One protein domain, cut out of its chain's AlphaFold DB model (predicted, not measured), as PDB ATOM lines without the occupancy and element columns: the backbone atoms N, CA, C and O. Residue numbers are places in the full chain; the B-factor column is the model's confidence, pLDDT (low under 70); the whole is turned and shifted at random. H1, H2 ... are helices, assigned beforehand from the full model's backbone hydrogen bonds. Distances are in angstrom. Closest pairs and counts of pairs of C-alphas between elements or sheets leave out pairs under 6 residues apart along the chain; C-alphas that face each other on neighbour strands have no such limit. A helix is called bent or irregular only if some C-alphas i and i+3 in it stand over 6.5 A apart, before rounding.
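This is residues 23 to 93 and 104 to 175 of the 380 residues of an uncharacterized protein of Nostoc sp. NIES-2111 (UniProt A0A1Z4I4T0). The bent helix H1 sends its long arm H1b into a helical hairpin with H2, and long H3 crosses this hairpin at the end away from its turn. H4 folds back from H3's far end as an open V, and its last turns come near H1b; residues 23 to 30 stick out. The 143 printed residues have four named helices, H1 to H4 in chain order, and no named strand: all helix. The whole is loose, with a radius of gyration of the C-alphas of 18.2 A and spans of 65 by 43 by 27 A.

H1, residues 26 to 58, was assigned as one helix by its hydrogen bonds, but is bent: C-alphas 34 and 37 are 6.5 A apart. Its arms H1a, residues 26 to 34, and H1b, residues 37 to 58, stand at a steep tilt of 69.7 degrees, only just short of about perpendicular. H1b, with a kink of 32 degrees near residue 44, touches H2, residues 62 to 91, in a hairpin at a shallow tilt of 20 degrees; the closest C-alphas, of Gly 49 and Gly 72, are 3.7 A apart. H2 touches H3, residues 107 to 138, with residues 77 to 85 alone, at a steep tilt of 61 degrees, opposite ways; closest are C-alphas 81 and 110, 4.9 A. H3 touches H4, residues 145 to 169, at a steep tilt of 49 degrees, closest at C-alphas 135 and 152, 5.6 A. H2 and H4 are apart. Every O i to N i+4 pair is within hydrogen-bond range in H1a, H3 and H4, against 15 of 18 in H1b and 23 of 26 in H2.

H1a begins at C-alpha 26 (275.377, 146.975, 406.302). H1b is 33.1 A long, H2 42.0 A, H3 46.8 A and H4 35.8 A, ending at C-alpha 169 (269.936, 157.546, 379.361).

The C-alphas of Lys 93 and Glu 143 are farthest apart, 65.2 A. Residues 94 to 103 are not printed; C-alphas 93 and 104 are 16.3 A apart across the cut. Of the links printed whole, none is long. pLDDT is under 70 at residues 89 to 93, 104 and 140 to 144.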
ATOM      1  N   PHE A  23     266.675 141.857 407.807       80.81
ATOM      2  CA  PHE A  23     267.248 142.978 407.074       80.81
ATOM      3  C   PHE A  23     268.724 142.704 406.747       80.81
ATOM      4  O   PHE A  23     269.474 142.307 407.645       80.81
ATOM      5  N   PRO A  24     269.177 142.914 405.493       87.12
ATOM      6  CA  PRO A  24     270.570 142.687 405.127       87.12
ATOM      7  C   PRO A  24     271.548 143.462 406.015       87.12
ATOM      8  O   PRO A  24     271.268 144.581 406.459       87.12
ATOM      9  N   TYR A  25     272.710 142.867 406.283       84.50
ATOM     10  CA  TYR A  25     273.761 143.535 407.043       84.50
ATOM     11  C   TYR A  25     274.307 144.746 406.265       84.50
ATOM     12  O   TYR A  25     274.326 144.724 405.030       84.50
ATOM     13  N   PRO A  26     274.832 145.778 406.953       85.94
ATOM     14  CA  PRO A  26     275.377 146.975 406.302       85.94
ATOM     15  C   PRO A  26     276.435 146.666 405.239       85.94
ATOM     16  O   PRO A  26     276.515 147.335 404.213       85.94
ATOM     17  N   THR A  27     277.224 145.613 405.455       83.75
ATOM     18  CA  THR A  27     278.243 145.140 404.512       83.75
ATOM     19  C   THR A  27     277.655 144.696 403.174       83.75
ATOM     20  O   THR A  27     278.279 144.905 402.138       83.75
ATOM     21  N   SER A  28     276.462 144.101 403.181       89.31
ATOM     22  CA  SER A  28     275.782 143.634 401.970       89.31
ATOM     23  C   SER A  28     275.182 144.802 401.195       89.31
ATOM     24  O   SER A  28     275.323 144.863 399.977       89.31
ATOM     25  N   TRP A  29     274.612 145.784 401.900       89.00
ATOM     26  CA  TRP A  29     274.147 147.033 401.291       89.00
ATOM     27  C   TRP A  29     275.281 147.843 400.674       89.00
ATOM     28  O   TRP A  29     275.140 148.358 399.570       89.00
ATOM     29  N   PHE A  30     276.429 147.908 401.344       88.31
ATOM     30  CA  PHE A  30     277.607 148.577 400.803       88.31
ATOM     31  C   PHE A  30     278.091 147.923 399.499       88.31
ATOM     32  O   PHE A  30     278.392 148.620 398.534       88.31
ATOM     33  N   ARG A  31     278.101 146.583 399.432       88.50
ATOM     34  CA  ARG A  31     278.425 145.843 398.200       88.50
ATOM     35  C   ARG A  31     277.412 146.109 397.084       88.50
ATOM     36  O   ARG A  31     277.822 146.370 395.958       88.50
ATOM     37  N   ALA A  32     276.117 146.116 397.399       90.81
ATOM     38  CA  ALA A  32     275.073 146.464 396.437       90.81
ATOM     39  C   ALA A  32     275.213 147.911 395.929       90.81
ATOM     40  O   ALA A  32     275.021 148.166 394.747       90.81
ATOM     41  N   LEU A  33     275.608 148.853 396.787       90.19
ATOM     42  CA  LEU A  33     275.839 150.246 396.403       90.19
ATOM     43  C   LEU A  33     277.060 150.403 395.488       90.19
ATOM     44  O   LEU A  33     276.999 151.152 394.518       90.19
ATOM     45  N   ILE A  34     278.137 149.648 395.734       87.44
ATOM     46  CA  ILE A  34     279.297 149.575 394.828       87.44
ATOM     47  C   ILE A  34     278.911 148.975 393.468       87.44
ATOM     48  O   ILE A  34     279.456 149.389 392.445       87.44
ATOM     49  N   LEU A  35     277.968 148.029 393.438       87.81
ATOM     50  CA  LEU A  35     277.507 147.402 392.199       87.81
ATOM     51  C   LEU A  35     276.814 148.405 391.261       87.81
ATOM     52  O   LEU A  35     276.896 148.238 390.052       87.81
ATOM     53  N   VAL A  36     276.173 149.454 391.777       88.00
ATOM     54  CA  VAL A  36     275.398 150.419 390.974       88.00
ATOM     55  C   VAL A  36     276.217 151.106 389.863       88.00
ATOM     56  O   VAL A  36     275.841 150.970 388.699       88.00
ATOM     57  N   PRO A  37     277.333 151.812 390.146       82.00
ATOM     58  CA  PRO A  37     278.130 152.461 389.097       82.00
ATOM     59  C   PRO A  37     278.812 151.459 388.157       82.00
ATOM     60  O   PRO A  37     279.108 151.785 387.011       82.00
ATOM     61  N   ILE A  38     279.053 150.238 388.636       78.75
ATOM     62  CA  ILE A  38     279.673 149.150 387.877       78.75
ATOM     63  C   ILE A  38     278.680 148.527 386.896       78.75
ATOM     64  O   ILE A  38     279.041 148.193 385.769       78.75
ATOM     65  N   ALA A  39     277.429 148.360 387.324       72.62
ATOM     66  CA  ALA A  39     276.402 147.686 386.555       72.62
ATOM     67  C   ALA A  39     276.204 148.357 385.194       72.62
ATOM     68  O   ALA A  39     276.064 147.648 384.214       72.62
ATOM     69  N   LEU A  40     276.290 149.686 385.096       73.81
ATOM     70  CA  LEU A  40     275.982 150.429 383.868       73.81
ATOM     71  C   LEU A  40     276.866 150.065 382.657       73.81
ATOM     72  O   LEU A  40     276.321 149.615 381.644       73.81
ATOM     73  N   PRO A  41     278.209 150.183 382.708       72.56
ATOM     74  CA  PRO A  41     279.052 149.743 381.596       72.56
ATOM     75  C   PRO A  41     279.043 148.217 381.441       72.56
ATOM     76  O   PRO A  41     279.056 147.703 380.321       72.56
ATOM     77  N   SER A  42     278.988 147.474 382.553       76.94
ATOM     78  CA  SER A  42     279.029 146.013 382.520       76.94
ATOM     79  C   SER A  42     277.770 145.400 381.908       76.94
ATOM     80  O   SER A  42     277.883 144.397 381.211       76.94
ATOM     81  N   THR A  43     276.586 145.995 382.087       77.00
ATOM     82  CA  THR A  43     275.333 145.455 381.540       77.00
ATOM     83  C   THR A  43     275.344 145.418 380.023       77.00
ATOM     84  O   THR A  43     274.901 144.428 379.452       77.00
ATOM     85  N   HIS A  44     275.906 146.428 379.352       81.31
ATOM     86  CA  HIS A  44     275.981 146.426 377.891       81.31
ATOM     87  C   HIS A  44     276.884 145.305 377.367       81.31
ATOM     88  O   HIS A  44     276.493 144.586 376.450       81.31
ATOM     89  N   LEU A  45     278.055 145.116 377.983       84.62
ATOM     90  CA  LEU A  45     278.987 144.054 377.600       84.62
ATOM     91  C   LEU A  45     278.423 142.661 377.901       84.62
ATOM     92  O   LEU A  45     278.521 141.772 377.060       84.62
ATOM     93  N   ILE A  46     277.779 142.482 379.055       83.62
ATOM     94  CA  ILE A  46     277.174 141.202 379.443       83.62
ATOM     95  C   ILE A  46     275.990 140.869 378.535       83.62
ATOM     96  O   ILE A  46     275.901 139.747 378.050       83.62
ATOM     97  N   VAL A  47     275.108 141.829 378.236       84.75
ATOM     98  CA  VAL A  47     273.982 141.615 377.310       84.75
ATOM     99  C   VAL A  47     274.482 141.296 375.906       84.75
ATOM    100  O   VAL A  47     273.962 140.377 375.272       84.75
ATOM    101  N   PHE A  48     275.516 141.997 375.433       85.75
ATOM    102  CA  PHE A  48     276.170 141.685 374.166       85.75
ATOM    103  C   PHE A  48     276.742 140.259 374.167       85.75
ATOM    104  O   PHE A  48     276.469 139.494 373.246       85.75
ATOM    105  N   GLY A  49     277.451 139.870 375.230       88.12
ATOM    106  CA  GLY A  49     277.988 138.523 375.415       88.12
ATOM    107  C   GLY A  49     276.924 137.437 375.417       88.12
ATOM    108  O   GLY A  49     277.044 136.459 374.692       88.12
ATOM    109  N   LEU A  50     275.860 137.611 376.200       85.81
ATOM    110  CA  LEU A  50     274.761 136.648 376.290       85.81
ATOM    111  C   LEU A  50     274.029 136.510 374.953       85.81
ATOM    112  O   LEU A  50     273.764 135.394 374.512       85.81
ATOM    113  N   THR A  51     273.762 137.630 374.277       86.12
ATOM    114  CA  THR A  51     273.149 137.629 372.941       86.12
ATOM    115  C   THR A  51     274.050 136.916 371.936       86.12
ATOM    116  O   THR A  51     273.580 136.070 371.180       86.12
ATOM    117  N   GLY A  52     275.354 137.196 371.966       88.62
ATOM    118  CA  GLY A  52     276.342 136.529 371.127       88.62
ATOM    119  C   GLY A  52     276.446 135.029 371.408       88.62
ATOM    120  O   GLY A  52     276.480 134.240 370.473       88.62
ATOM    121  N   ILE A  53     276.387 134.595 372.672       89.69
ATOM    122  CA  ILE A  53     276.344 133.167 373.026       89.69
ATOM    123  C   ILE A  53     275.107 132.504 372.412       89.69
ATOM    124  O   ILE A  53     275.239 131.459 371.777       89.69
ATOM    125  N   ILE A  54     273.925 133.116 372.526       88.00
ATOM    126  CA  ILE A  54     272.690 132.575 371.936       88.00
ATOM    127  C   ILE A  54     272.832 132.449 370.414       88.00
ATOM    128  O   ILE A  54     272.586 131.376 369.866       88.00
ATOM    129  N   ILE A  55     273.286 133.509 369.741       87.88
ATOM    130  CA  ILE A  55     273.503 133.509 368.287       87.88
ATOM    131  C   ILE A  55     274.523 132.436 367.897       87.88
ATOM    132  O   ILE A  55     274.285 131.685 366.959       87.88
ATOM    133  N   SER A  56     275.607 132.283 368.661       93.81
ATOM    134  CA  SER A  56     276.646 131.290 368.372       93.81
ATOM    135  C   SER A  56     276.134 129.852 368.418       93.81
ATOM    136  O   SER A  56     276.598 129.011 367.650       93.81
ATOM    137  N   VAL A  57     275.167 129.573 369.296       91.00
ATOM    138  CA  VAL A  57     274.522 128.261 369.406       91.00
ATOM    139  C   VAL A  57     273.568 128.033 368.235       91.00
ATOM    140  O   VAL A  57     273.523 126.927 367.700       91.00
ATOM    141  N   VAL A  58     272.839 129.068 367.805       91.62
ATOM    142  CA  VAL A  58     271.934 128.999 366.645       91.62
ATOM    143  C   VAL A  58     272.719 128.802 365.347       91.62
ATOM    144  O   VAL A  58     272.374 127.941 364.543       91.62
ATOM    145  N   GLU A  59     273.804 129.549 365.164       91.06
ATOM    146  CA  GLU A  59     274.658 129.496 363.972       91.06
ATOM    147  C   GLU A  59     275.702 128.366 364.031       91.06
ATOM    148  O   GLU A  59     276.446 128.161 363.076       91.06
ATOM    149  N   SER A  60     275.759 127.609 365.137       92.75
ATOM    150  CA  SER A  60     276.749 126.546 365.386       92.75
ATOM    151  C   SER A  60     278.204 126.997 365.171       92.75
ATOM    152  O   SER A  60     279.058 126.224 364.740       92.75
ATOM    153  N   SER A  61     278.500 128.263 365.473       93.00
ATOM    154  CA  SER A  61     279.784 128.900 365.184       93.00
ATOM    155  C   SER A  61     280.664 128.997 366.447       93.00
ATOM    156  O   SER A  61     280.410 129.847 367.310       93.00
ATOM    157  N   PRO A  62     281.742 128.198 366.578       92.19
ATOM    158  CA  PRO A  62     282.583 128.199 367.782       92.19
ATOM    159  C   PRO A  62     283.385 129.498 367.956       92.19
ATOM    160  O   PRO A  62     283.669 129.908 369.079       92.19
ATOM    161  N   LEU A  63     283.721 130.180 366.855       93.50
ATOM    162  CA  LEU A  63     284.459 131.446 366.887       93.50
ATOM    163  C   LEU A  63     283.635 132.575 367.525       93.50
ATOM    164  O   LEU A  63     284.146 133.319 368.362       93.50
ATOM    165  N   LEU A  64     282.349 132.669 367.179       91.69
ATOM    166  CA  LEU A  64     281.440 133.663 367.751       91.69
ATOM    167  C   LEU A  64     281.175 133.373 369.233       91.69
ATOM    168  O   LEU A  64     281.121 134.304 370.037       91.69
ATOM    169  N   LEU A  65     281.095 132.092 369.610       92.06
ATOM    170  CA  LEU A  65     280.994 131.666 371.006       92.06
ATOM    171  C   LEU A  65     282.212 132.142 371.805       92.06
ATOM    172  O   LEU A  65     282.055 132.799 372.835       92.06
ATOM    173  N   LEU A  66     283.423 131.867 371.306       93.38
ATOM    174  CA  LEU A  66     284.668 132.268 371.962       93.38
ATOM    175  C   LEU A  66     284.748 133.789 372.126       93.38
ATOM    176  O   LEU A  66     285.031 134.277 373.219       93.38
ATOM    177  N   PHE A  67     284.459 134.537 371.059       93.31
ATOM    178  CA  PHE A  67     284.454 135.997 371.085       93.31
ATOM    179  C   PHE A  67     283.443 136.550 372.100       93.31
ATOM    180  O   PHE A  67     283.773 137.441 372.885       93.31
ATOM    181  N   SER A  68     282.239 135.978 372.142       91.88
ATOM    182  CA  SER A  68     281.169 136.405 373.050       91.88
ATOM    183  C   SER A  68     281.514 136.152 374.517       91.88
ATOM    184  O   SER A  68     281.259 137.010 375.362       91.88
ATOM    185  N   ILE A  69     282.152 135.019 374.831       90.75
ATOM    186  CA  ILE A  69     282.642 134.723 376.186       90.75
ATOM    187  C   ILE A  69     283.783 135.673 376.568       90.75
ATOM    188  O   ILE A  69     283.782 136.227 377.671       90.75
ATOM    189  N   LEU A  70     284.743 135.882 375.664       91.88
ATOM    190  CA  LEU A  70     285.913 136.719 375.916       91.88
ATOM    191  C   LEU A  70     285.509 138.170 376.209       91.88
ATOM    192  O   LEU A  70     285.894 138.733 377.234       91.88
ATOM    193  N   VAL A  71     284.711 138.767 375.326       89.75
ATOM    194  CA  VAL A  71     284.328 140.182 375.409       89.75
ATOM    195  C   VAL A  71     283.199 140.404 376.409       89.75
ATOM    196  O   VAL A  71     283.200 141.406 377.119       89.75
ATOM    197  N   GLY A  72     282.236 139.488 376.483       85.69
ATOM    198  CA  GLY A  72     281.021 139.688 377.265       85.69
ATOM    199  C   GLY A  72     281.071 139.180 378.702       85.69
ATOM    200  O   GLY A  72     280.273 139.627 379.522       85.69
ATOM    201  N   LEU A  73     282.002 138.279 379.034       85.38
ATOM    202  CA  LEU A  73     282.109 137.700 380.377       85.38
ATOM    203  C   LEU A  73     283.502 137.891 380.982       85.38
ATOM    204  O   LEU A  73     283.625 138.431 382.082       85.38
ATOM    205  N   ILE A  74     284.555 137.500 380.257       88.06
ATOM    206  CA  ILE A  74     285.931 137.528 380.775       88.06
ATOM    207  C   ILE A  74     286.425 138.967 380.933       88.06
ATOM    208  O   ILE A  74     286.938 139.318 381.994       88.06
ATOM    209  N   LEU A  75     286.257 139.815 379.917       88.31
ATOM    210  CA  LEU A  75     286.714 141.205 379.964       88.31
ATOM    211  C   LEU A  75     286.043 142.015 381.099       88.31
ATOM    212  O   LEU A  75     286.764 142.649 381.871       88.31
ATOM    213  N   PRO A  76     284.711 141.968 381.303       86.31
ATOM    214  CA  PRO A  76     284.091 142.588 382.473       86.31
ATOM    215  C   PRO A  76     284.615 142.030 383.802       86.31
ATOM    216  O   PRO A  76     284.848 142.799 384.735       86.31
ATOM    217  N   ALA A  77     284.841 140.712 383.898       86.25
ATOM    218  CA  ALA A  77     285.344 140.073 385.116       86.25
ATOM    219  C   ALA A  77     286.752 140.540 385.484       86.25
ATOM    220  O   ALA A  77     287.037 140.789 386.657       86.25
ATOM    221  N   THR A  78     287.636 140.683 384.496       84.94
ATOM    222  CA  THR A  78     289.005 141.148 384.734       84.94
ATOM    223  C   THR A  78     289.009 142.603 385.179       84.94
ATOM    224  O   THR A  78     289.597 142.903 386.218       84.94
ATOM    225  N   VAL A  79     288.288 143.489 384.483       86.25
ATOM    226  CA  VAL A  79     288.138 144.902 384.875       86.25
ATOM    227  C   VAL A  79     287.621 145.008 386.313       86.25
ATOM    228  O   VAL A  79     288.190 145.735 387.127       86.25
ATOM    229  N   LEU A  80     286.608 144.214 386.664       83.75
ATOM    230  CA  LEU A  80     286.066 144.156 388.018       83.75
ATOM    231  C   LEU A  80     287.086 143.697 389.059       83.75
ATOM    232  O   LEU A  80     287.200 144.311 390.120       83.75
ATOM    233  N   ALA A  81     287.853 142.647 388.767       86.19
ATOM    234  CA  ALA A  81     288.872 142.134 389.679       86.19
ATOM    235  C   ALA A  81     289.954 143.183 389.974       86.19
ATOM    236  O   ALA A  81     290.380 143.318 391.125       86.19
ATOM    237  N   PHE A  82     290.355 143.962 388.966       83.25
ATOM    238  CA  PHE A  82     291.285 145.079 389.139       83.25
ATOM    239  C   PHE A  82     290.691 146.200 389.996       83.25
ATOM    240  O   PHE A  82     291.376 146.690 390.894       83.25
ATOM    241  N   ILE A  83     289.419 146.562 389.793       82.69
ATOM    242  CA  ILE A  83     288.727 147.560 390.626       82.69
ATOM    243  C   ILE A  83     288.686 147.100 392.087       82.69
ATOM    244  O   ILE A  83     289.092 147.848 392.976       82.69
ATOM    245  N   TYR A  84     288.263 145.861 392.350       80.50
ATOM    246  CA  TYR A  84     288.222 145.314 393.708       80.50
ATOM    247  C   TYR A  84     289.600 145.288 394.363       80.50
ATOM    248  O   TYR A  84     289.733 145.653 395.531       80.50
ATOM    249  N   HIS A  85     290.636 144.894 393.621       80.12
ATOM    250  CA  HIS A  85     292.013 144.913 394.110       80.12
ATOM    251  C   HIS A  85     292.485 146.326 394.444       80.12
ATOM    252  O   HIS A  85     293.040 146.538 395.519       80.12
ATOM    253  N   PHE A  86     292.214 147.297 393.574       79.38
ATOM    254  CA  PHE A  86     292.591 148.687 393.795       79.38
ATOM    255  C   PHE A  86     291.874 149.288 395.009       79.38
ATOM    256  O   PHE A  86     292.520 149.871 395.878       79.38
ATOM    257  N   VAL A  87     290.560 149.079 395.130       76.94
ATOM    258  CA  VAL A  87     289.762 149.528 396.285       76.94
ATOM    259  C   VAL A  87     290.256 148.874 397.575       76.94
ATOM    260  O   VAL A  87     290.461 149.556 398.580       76.94
ATOM    261  N   TRP A  88     290.502 147.563 397.555       74.25
ATOM    262  CA  TRP A  88     291.018 146.840 398.713       74.25
ATOM    263  C   TRP A  88     292.410 147.334 399.125       74.25
ATOM    264  O   TRP A  88     292.651 147.534 400.319       74.25
ATOM    265  N   TYR A  89     293.291 147.582 398.153       68.75
ATOM    266  CA  TYR A  89     294.641 148.102 398.361       68.75
ATOM    267  C   TYR A  89     294.641 149.541 398.895       68.75
ATOM    268  O   TYR A  89     295.387 149.846 399.821       68.75
ATOM    269  N   MET A  90     293.782 150.422 398.374       68.50
ATOM    270  CA  MET A  90     293.643 151.784 398.902       68.50
ATOM    271  C   MET A  90     293.112 151.790 400.339       68.50
ATOM    272  O   MET A  90     293.553 152.592 401.161       68.50
ATOM    273  N   TRP A  91     292.180 150.887 400.653       67.62
ATOM    274  CA  TRP A  91     291.569 150.810 401.978       67.62
ATOM    275  C   TRP A  91     292.494 150.176 403.023       67.62
ATOM    276  O   TRP A  91     292.539 150.600 404.176       67.62
ATOM    277  N   HIS A  92     293.271 149.167 402.633       63.41
ATOM    278  CA  HIS A  92     294.222 148.508 403.513       63.41
ATOM    279  C   HIS A  92     295.627 148.996 403.180       63.41
ATOM    280  O   HIS A  92     296.273 148.452 402.288       63.41
ATOM    281  N   LYS A  93     296.142 149.964 403.956       52.88
ATOM    282  CA  LYS A  93     297.560 150.383 403.955       52.88
ATOM    283  C   LYS A  93     298.485 149.234 404.400       52.88
ATOM    284  O   LYS A  93     299.145 149.307 405.437       52.88
ATOM    285  N   MET A 104     299.079 142.938 390.416       69.38
ATOM    286  CA  MET A 104     298.131 141.854 390.117       69.38
ATOM    287  C   MET A 104     297.019 141.718 391.168       69.38
ATOM    288  O   MET A 104     297.315 141.753 392.367       69.38
ATOM    289  N   PRO A 105     295.760 141.484 390.739       71.00
ATOM    290  CA  PRO A 105     294.657 141.211 391.644       71.00
ATOM    291  C   PRO A 105     294.876 139.907 392.408       71.00
ATOM    292  O   PRO A 105     295.287 138.890 391.850       71.00
ATOM    293  N   SER A 106     294.576 139.928 393.706       75.75
ATOM    294  CA  SER A 106     294.594 138.715 394.523       75.75
ATOM    295  C   SER A 106     293.508 137.721 394.083       75.75
ATOM    296  O   SER A 106     292.469 138.120 393.553       75.75
ATOM    297  N   PHE A 107     293.693 136.430 394.380       72.25
ATOM    298  CA  PHE A 107     292.667 135.404 394.134       72.25
ATOM    299  C   PHE A 107     291.326 135.735 394.816       72.25
ATOM    300  O   PHE A 107     290.256 135.461 394.280       72.25
ATOM    301  N   ILE A 108     291.380 136.403 395.973       73.69
ATOM    302  CA  ILE A 108     290.193 136.893 396.683       73.69
ATOM    303  C   ILE A 108     289.469 137.945 395.834       73.69
ATOM    304  O   ILE A 108     288.259 137.864 395.669       73.69
ATOM    305  N   SER A 109     290.200 138.895 395.247       80.00
ATOM    306  CA  SER A 109     289.632 139.938 394.383       80.00
ATOM    307  C   SER A 109     288.966 139.355 393.135       80.00
ATOM    308  O   SER A 109     287.917 139.834 392.714       80.00
ATOM    309  N   PHE A 110     289.551 138.299 392.563       77.38
ATOM    310  CA  PHE A 110     288.969 137.595 391.422       77.38
ATOM    311  C   PHE A 110     287.661 136.889 391.789       77.38
ATOM    312  O   PHE A 110     286.672 136.992 391.064       77.38
ATOM    313  N   TRP A 111     287.622 136.228 392.947       79.94
ATOM    314  CA  TRP A 111     286.403 135.592 393.441       79.94
ATOM    315  C   TRP A 111     285.278 136.604 393.690       79.94
ATOM    316  O   TRP A 111     284.132 136.367 393.315       79.94
ATOM    317  N   GLU A 112     285.603 137.762 394.271       83.88
ATOM    318  CA  GLU A 112     284.633 138.842 394.476       83.88
ATOM    319  C   GLU A 112     284.117 139.408 393.140       83.88
ATOM    320  O   GLU A 112     282.926 139.693 393.015       83.88
ATOM    321  N   ALA A 113     284.967 139.504 392.113       84.88
ATOM    322  CA  ALA A 113     284.558 139.924 390.772       84.88
ATOM    323  C   ALA A 113     283.605 138.922 390.100       84.88
ATOM    324  O   ALA A 113     282.555 139.319 389.592       84.88
ATOM    325  N   LEU A 114     283.924 137.625 390.151       84.62
ATOM    326  CA  LEU A 114     283.048 136.570 389.630       84.62
ATOM    327  C   LEU A 114     281.695 136.560 390.341       84.62
ATOM    328  O   LEU A 114     280.650 136.500 389.692       84.62
ATOM    329  N   TYR A 115     281.708 136.664 391.669       87.88
ATOM    330  CA  TYR A 115     280.480 136.706 392.450       87.88
ATOM    331  C   TYR A 115     279.628 137.938 392.109       87.88
ATOM    332  O   TYR A 115     278.410 137.846 392.010       87.88
ATOM    333  N   THR A 116     280.260 139.078 391.843       87.94
ATOM    334  CA  THR A 116     279.579 140.314 391.429       87.94
ATOM    335  C   THR A 116     278.876 140.159 390.081       87.94
ATOM    336  O   THR A 116     277.725 140.568 389.949       87.94
ATOM    337  N   ILE A 117     279.506 139.499 389.103       87.19
ATOM    338  CA  ILE A 117     278.855 139.165 387.825       87.19
ATOM    339  C   ILE A 117     277.691 138.199 388.041       87.19
ATOM    340  O   ILE A 117     276.623 138.391 387.463       87.19
ATOM    341  N   PHE A 118     277.864 137.191 388.897       89.25
ATOM    342  CA  PHE A 118     276.792 136.257 389.229       89.25
ATOM    343  C   PHE A 118     275.583 136.972 389.848       89.25
ATOM    344  O   PHE A 118     274.458 136.769 389.396       89.25
ATOM    345  N   VAL A 119     275.803 137.853 390.830       91.75
ATOM    346  CA  VAL A 119     274.744 138.673 391.441       91.75
ATOM    347  C   VAL A 119     274.077 139.563 390.400       91.75
ATOM    348  O   VAL A 119     272.851 139.663 390.386       91.75
ATOM    349  N   LEU A 120     274.855 140.183 389.511       88.94
ATOM    350  CA  LEU A 120     274.341 141.031 388.443       88.94
ATOM    351  C   LEU A 120     273.414 140.239 387.508       88.94
ATOM    352  O   LEU A 120     272.259 140.618 387.339       88.94
ATOM    353  N   ILE A 121     273.865 139.100 386.978       87.94
ATOM    354  CA  ILE A 121     273.059 138.245 386.095       87.94
ATOM    355  C   ILE A 121     271.808 137.745 386.824       87.94
ATOM    356  O   ILE A 121     270.701 137.886 386.313       87.94
ATOM    357  N   LEU A 122     271.961 137.196 388.031       91.31
ATOM    358  CA  LEU A 122     270.852 136.597 388.769       91.31
ATOM    359  C   LEU A 122     269.789 137.634 389.159       91.31
ATOM    360  O   LEU A 122     268.598 137.373 389.010       91.31
ATOM    361  N   SER A 123     270.200 138.818 389.615       92.75
ATOM    362  CA  SER A 123     269.269 139.896 389.976       92.75
ATOM    363  C   SER A 123     268.489 140.424 388.768       92.75
ATOM    364  O   SER A 123     267.278 140.609 388.873       92.75
ATOM    365  N   PHE A 124     269.133 140.608 387.611       88.56
ATOM    366  CA  PHE A 124     268.438 140.998 386.380       88.56
ATOM    367  C   PHE A 124     267.505 139.893 385.863       88.56
ATOM    368  O   PHE A 124     266.387 140.194 385.446       88.56
ATOM    369  N   SER A 125     267.903 138.622 385.956       87.75
ATOM    370  CA  SER A 125     267.048 137.486 385.587       87.75
ATOM    371  C   SER A 125     265.793 137.390 386.456       87.75
ATOM    372  O   SER A 125     264.708 137.141 385.930       87.75
ATOM    373  N   ILE A 126     265.903 137.629 387.768       90.31
ATOM    374  CA  ILE A 126     264.745 137.662 388.678       90.31
ATOM    375  C   ILE A 126     263.776 138.776 388.269       90.31
ATOM    376  O   ILE A 126     262.574 138.545 388.200       90.31
ATOM    377  N   ILE A 127     264.281 139.961 387.927       89.12
ATOM    378  CA  ILE A 127     263.438 141.076 387.474       89.12
ATOM    379  C   ILE A 127     262.711 140.733 386.183       89.12
ATOM    380  O   ILE A 127     261.504 140.935 386.092       89.12
ATOM    381  N   ILE A 128     263.429 140.203 385.192       85.25
ATOM    382  CA  ILE A 128     262.831 139.787 383.919       85.25
ATOM    383  C   ILE A 128     261.777 138.701 384.154       85.25
ATOM    384  O   ILE A 128     260.731 138.732 383.510       85.25
ATOM    385  N   SER A 129     262.008 137.788 385.100       86.50
ATOM    386  CA  SER A 129     261.031 136.761 385.479       86.50
ATOM    387  C   SER A 129     259.772 137.378 386.092       86.50
ATOM    388  O   SER A 129     258.677 137.065 385.642       86.50
ATOM    389  N   ILE A 130     259.913 138.338 387.015       86.12
ATOM    390  CA  ILE A 130     258.776 139.077 387.596       86.12
ATOM    391  C   ILE A 130     257.987 139.798 386.495       86.12
ATOM    392  O   ILE A 130     256.766 139.693 386.433       86.12
ATOM    393  N   PHE A 131     258.669 140.493 385.579       82.38
ATOM    394  CA  PHE A 131     258.006 141.125 384.434       82.38
ATOM    395  C   PHE A 131     257.318 140.111 383.518       82.38
ATOM    396  O   PHE A 131     256.263 140.417 382.970       82.38
ATOM    397  N   SER A 132     257.892 138.920 383.356       82.00
ATOM    398  CA  SER A 132     257.299 137.856 382.545       82.00
ATOM    399  C   SER A 132     256.028 137.317 383.200       82.00
ATOM    400  O   SER A 132     255.026 137.151 382.517       82.00
ATOM    401  N   GLU A 133     256.018 137.117 384.521       82.56
ATOM    402  CA  GLU A 133     254.819 136.727 385.277       82.56
ATOM    403  C   GLU A 133     253.703 137.776 385.172       82.56
ATOM    404  O   GLU A 133     252.551 137.418 384.933       82.56
ATOM    405  N   LEU A 134     254.035 139.070 385.255       80.12
ATOM    406  CA  LEU A 134     253.064 140.136 384.985       80.12
ATOM    407  C   LEU A 134     252.549 140.090 383.538       80.12
ATOM    408  O   LEU A 134     251.359 140.297 383.311       80.12
ATOM    409  N   ALA A 135     253.411 139.769 382.569       75.56
ATOM    410  CA  ALA A 135     253.000 139.610 381.177       75.56
ATOM    411  C   ALA A 135     251.964 138.492 381.008       75.56
ATOM    412  O   ALA A 135     251.017 138.657 380.247       75.56
ATOM    413  N   PHE A 136     252.111 137.375 381.728       75.31
ATOM    414  CA  PHE A 136     251.133 136.282 381.705       75.31
ATOM    415  C   PHE A 136     249.768 136.692 382.274       75.31
ATOM    416  O   PHE A 136     248.754 136.158 381.832       75.31
ATOM    417  N   LEU A 137     249.722 137.636 383.220       76.06
ATOM    418  CA  LEU A 137     248.466 138.155 383.771       76.06
ATOM    419  C   LEU A 137     247.767 139.123 382.804       76.06
ATOM    420  O   LEU A 137     246.549 139.050 382.639       76.06
ATOM    421  N   ASP A 138     248.531 139.998 382.144       72.69
ATOM    422  CA  ASP A 138     248.002 140.960 381.165       72.69
ATOM    423  C   ASP A 138     247.584 140.283 379.852       72.69
ATOM    424  O   ASP A 138     246.572 140.640 379.239       72.69
ATOM    425  N   CYS A 139     248.335 139.270 379.420       75.19
ATOM    426  CA  CYS A 139     247.964 138.392 378.321       75.19
ATOM    427  C   CYS A 139     246.877 137.421 378.814       75.19
ATOM    428  O   CYS A 139     247.170 136.249 379.038       75.19
ATOM    429  N   LYS A 140     245.633 137.909 379.005       69.75
ATOM    430  CA  LYS A 140     244.426 137.092 379.274       69.75
ATOM    431  C   LYS A 140     244.563 135.760 378.545       69.75
ATOM    432  O   LYS A 140     244.640 135.780 377.320       69.75
ATOM    433  N   VAL A 141     244.645 134.662 379.299       62.59
ATOM    434  CA  VAL A 141     244.972 133.316 378.805       62.59
ATOM    435  C   VAL A 141     244.105 132.979 377.591       62.59
ATOM    436  O   VAL A 141     242.961 132.558 377.715       62.59
ATOM    437  N   THR A 142     244.637 133.231 376.400       56.47
ATOM    438  CA  THR A 142     244.057 132.782 375.141       56.47
ATOM    439  C   THR A 142     244.352 131.295 375.024       56.47
ATOM    440  O   THR A 142     245.497 130.899 375.229       56.47
ATOM    441  N   GLU A 143     243.363 130.479 374.649       60.47
ATOM    442  CA  GLU A 143     243.524 129.018 374.478       60.47
ATOM    443  C   GLU A 143     244.623 128.637 373.461       60.47
ATOM    444  O   GLU A 143     245.101 127.505 373.440       60.47
ATOM    445  N   ASN A 144     245.092 129.599 372.660       69.38
ATOM    446  CA  ASN A 144     246.160 129.416 371.688       69.38
ATOM    447  C   ASN A 144     247.547 129.699 372.290       69.38
ATOM    448  O   ASN A 144     247.940 130.856 372.469       69.38
ATOM    449  N   ALA A 145     248.332 128.639 372.497       71.38
ATOM    450  CA  ALA A 145     249.720 128.712 372.968       71.38
ATOM    451  C   ALA A 145     250.634 129.582 372.073       71.38
ATOM    452  O   ALA A 145     251.563 130.222 372.562       71.38
ATOM    453  N   GLU A 146     250.357 129.660 370.768       74.44
ATOM    454  CA  GLU A 146     251.119 130.497 369.831       74.44
ATOM    455  C   GLU A 146     250.912 131.997 370.099       74.44
ATOM    456  O   GLU A 146     251.874 132.766 370.156       74.44
ATOM    457  N   LEU A 147     249.666 132.412 370.348       72.44
ATOM    458  CA  LEU A 147     249.341 133.806 370.647       72.44
ATOM    459  C   LEU A 147     249.916 134.229 372.008       72.44
ATOM    460  O   LEU A 147     250.382 135.360 372.161       72.44
ATOM    461  N   LEU A 148     249.950 133.296 372.966       76.06
ATOM    462  CA  LEU A 148     250.560 133.489 374.279       76.06
ATOM    463  C   LEU A 148     252.070 133.746 374.172       76.06
ATOM    464  O   LEU A 148     252.572 134.697 374.773       76.06
ATOM    465  N   ASN A 149     252.790 132.967 373.358       75.06
ATOM    466  CA  ASN A 149     254.231 133.145 373.142       75.06
ATOM    467  C   ASN A 149     254.555 134.482 372.455       75.06
ATOM    468  O   ASN A 149     255.510 135.164 372.824       75.06
ATOM    469  N   VAL A 150     253.736 134.906 371.487       80.38
ATOM    470  CA  VAL A 150     253.896 136.212 370.825       80.38
ATOM    471  C   VAL A 150     253.609 137.367 371.793       80.38
ATOM    472  O   VAL A 150     254.330 138.369 371.793       80.38
ATOM    473  N   CYS A 151     252.576 137.238 372.628       80.94
ATOM    474  CA  CYS A 151     252.187 138.257 373.602       80.94
ATOM    475  C   CYS A 151     253.256 138.439 374.688       80.94
ATOM    476  O   CYS A 151     253.770 139.546 374.878       80.94
ATOM    477  N   THR A 152     253.658 137.340 375.329       78.25
ATOM    478  CA  THR A 152     254.713 137.322 376.354       78.25
ATOM    479  C   THR A 152     256.051 137.794 375.787       78.25
ATOM    480  O   THR A 152     256.690 138.658 376.381       78.25
ATOM    481  N   GLY A 153     256.428 137.353 374.582       81.06
ATOM    482  CA  GLY A 153     257.638 137.809 373.895       81.06
ATOM    483  C   GLY A 153     257.665 139.321 373.654       81.06
ATOM    484  O   GLY A 153     258.661 139.976 373.962       81.06
ATOM    485  N   ARG A 154     256.559 139.911 373.175       81.50
ATOM    486  CA  ARG A 154     256.450 141.368 372.966       81.50
ATOM    487  C   ARG A 154     256.569 142.139 374.281       81.50
ATOM    488  O   ARG A 154     257.148 143.227 374.304       81.50
ATOM    489  N   PHE A 155     256.007 141.609 375.362       82.38
ATOM    490  CA  PHE A 155     256.100 142.239 376.674       82.38
ATOM    491  C   PHE A 155     257.530 142.189 377.210       82.38
ATOM    492  O   PHE A 155     258.076 143.225 377.589       82.38
ATOM    493  N   THR A 156     258.173 141.022 377.153       80.69
ATOM    494  CA  THR A 156     259.574 140.841 377.543       80.69
ATOM    495  C   THR A 156     260.497 141.742 376.720       80.69
ATOM    496  O   THR A 156     261.364 142.408 377.281       80.69
ATOM    497  N   GLU A 157     260.265 141.870 375.411       81.88
ATOM    498  CA  GLU A 157     261.008 142.796 374.551       81.88
ATOM    499  C   GLU A 157     260.836 144.260 374.994       81.88
ATOM    500  O   GLU A 157     261.817 145.004 375.080       81.88
ATOM    501  N   ARG A 158     259.606 144.690 375.312       84.38
ATOM    502  CA  ARG A 158     259.345 146.040 375.841       84.38
ATOM    503  C   ARG A 158     260.033 146.258 377.185       84.38
ATOM    504  O   ARG A 158     260.664 147.297 377.359       84.38
ATOM    505  N   ALA A 159     259.952 145.298 378.103       85.44
ATOM    506  CA  ALA A 159     260.587 145.378 379.415       85.44
ATOM    507  C   ALA A 159     262.111 145.519 379.287       85.44
ATOM    508  O   ALA A 159     262.695 146.436 379.863       85.44
ATOM    509  N   ILE A 160     262.748 144.689 378.456       84.94
ATOM    510  CA  ILE A 160     264.190 144.761 378.187       84.94
ATOM    511  C   ILE A 160     264.564 146.118 377.581       84.94
ATOM    512  O   ILE A 160     265.515 146.748 378.043       84.94
ATOM    513  N   LYS A 161     263.806 146.618 376.593       86.12
ATOM    514  CA  LYS A 161     264.055 147.942 375.995       86.12
ATOM    515  C   LYS A 161     263.902 149.079 377.000       86.12
ATOM    516  O   LYS A 161     264.690 150.016 376.955       86.12
ATOM    517  N   LEU A 162     262.924 149.009 377.901       85.44
ATOM    518  CA  LEU A 162     262.736 150.009 378.954       85.44
ATOM    519  C   LEU A 162     263.903 150.000 379.945       85.44
ATOM    520  O   LEU A 162     264.434 151.063 380.264       85.44
ATOM    521  N   ILE A 163     264.329 148.816 380.391       86.56
ATOM    522  CA  ILE A 163     265.457 148.653 381.315       86.56
ATOM    523  C   ILE A 163     266.744 149.173 380.664       86.56
ATOM    524  O   ILE A 163     267.344 150.118 381.174       86.56
ATOM    525  N   LEU A 164     267.126 148.630 379.504       85.94
ATOM    526  CA  LEU A 164     268.357 149.012 378.803       85.94
ATOM    527  C   LEU A 164     268.335 150.466 378.328       85.94
ATOM    528  O   LEU A 164     269.354 151.148 378.407       85.94
ATOM    529  N   GLY A 165     267.179 150.954 377.877       85.69
ATOM    530  CA  GLY A 165     266.989 152.352 377.504       85.69
ATOM    531  C   GLY A 165     267.275 153.276 378.680       85.69
ATOM    532  O   GLY A 165     268.103 154.168 378.544       85.69
ATOM    533  N   SER A 166     266.683 152.996 379.847       86.06
ATOM    534  CA  SER A 166     266.886 153.815 381.052       86.06
ATOM    535  C   SER A 166     268.311 153.766 381.617       86.06
ATOM    536  O   SER A 166     268.801 154.740 382.190       86.06
ATOM    537  N   ILE A 167     269.008 152.641 381.430       85.38
ATOM    538  CA  ILE A 167     270.438 152.517 381.738       85.38
ATOM    539  C   ILE A 167     271.252 153.424 380.808       85.38
ATOM    540  O   ILE A 167     272.093 154.185 381.281       85.38
ATOM    541  N   SER A 168     270.961 153.396 379.503       83.69
ATOM    542  CA  SER A 168     271.669 154.201 378.502       83.69
ATOM    543  C   SER A 168     271.448 155.705 378.668       83.69
ATOM    544  O   SER A 168     272.349 156.480 378.356       83.69
ATOM    545  N   THR A 169     270.267 156.132 379.120       85.25
ATOM    546  CA  THR A 169     269.936 157.546 379.361       85.25
ATOM    547  C   THR A 169     270.356 158.040 380.744       85.25
ATOM    548  O   THR A 169     270.293 159.240 380.999       85.25
ATOM    549  N   GLY A 170     270.792 157.148 381.638       83.62
ATOM    550  CA  GLY A 170     271.222 157.489 382.997       83.62
ATOM    551  C   GLY A 170     270.083 157.808 383.976       83.62
ATOM    552  O   GLY A 170     270.351 158.113 385.136       83.62
ATOM    553  N   ASP A 171     268.817 157.706 383.560       86.62
ATOM    554  CA  ASP A 171     267.630 157.984 384.387       86.62
ATOM    555  C   ASP A 171     267.095 156.739 385.126       86.62
ATOM    556  O   ASP A 171     266.036 156.781 385.760       86.62
ATOM    557  N   PHE A 172     267.827 155.621 385.073       86.75
ATOM    558  CA  PHE A 172     267.450 154.347 385.693       86.75
ATOM    559  C   PHE A 172     267.199 154.440 387.207       86.75
ATOM    560  O   PHE A 172     266.328 153.736 387.710       86.75
ATOM    561  N   PHE A 173     267.889 155.330 387.933       86.62
ATOM    562  CA  PHE A 173     267.741 155.495 389.388       86.62
ATOM    563  C   PHE A 173     266.314 155.833 389.836       86.62
ATOM    564  O   PHE A 173     265.925 155.517 390.958       86.62
ATOM    565  N   ILE A 174     265.540 156.486 388.967       87.31
ATOM    566  CA  ILE A 174     264.176 156.946 389.258       87.31
ATOM    567  C   ILE A 174     263.152 155.857 388.885       87.31
ATOM    568  O   ILE A 174     261.969 155.954 389.212       87.31
ATOM    569  N   LYS A 175     263.574 154.790 388.196       89.31
ATOM    570  CA  LYS A 175     262.662 153.744 387.737       89.31
ATOM    571  C   LYS A 175     262.304 152.786 388.881       89.31
ATOM    572  O   LYS A 175     263.180 152.373 389.638       89.31
TER     573      LYS A 175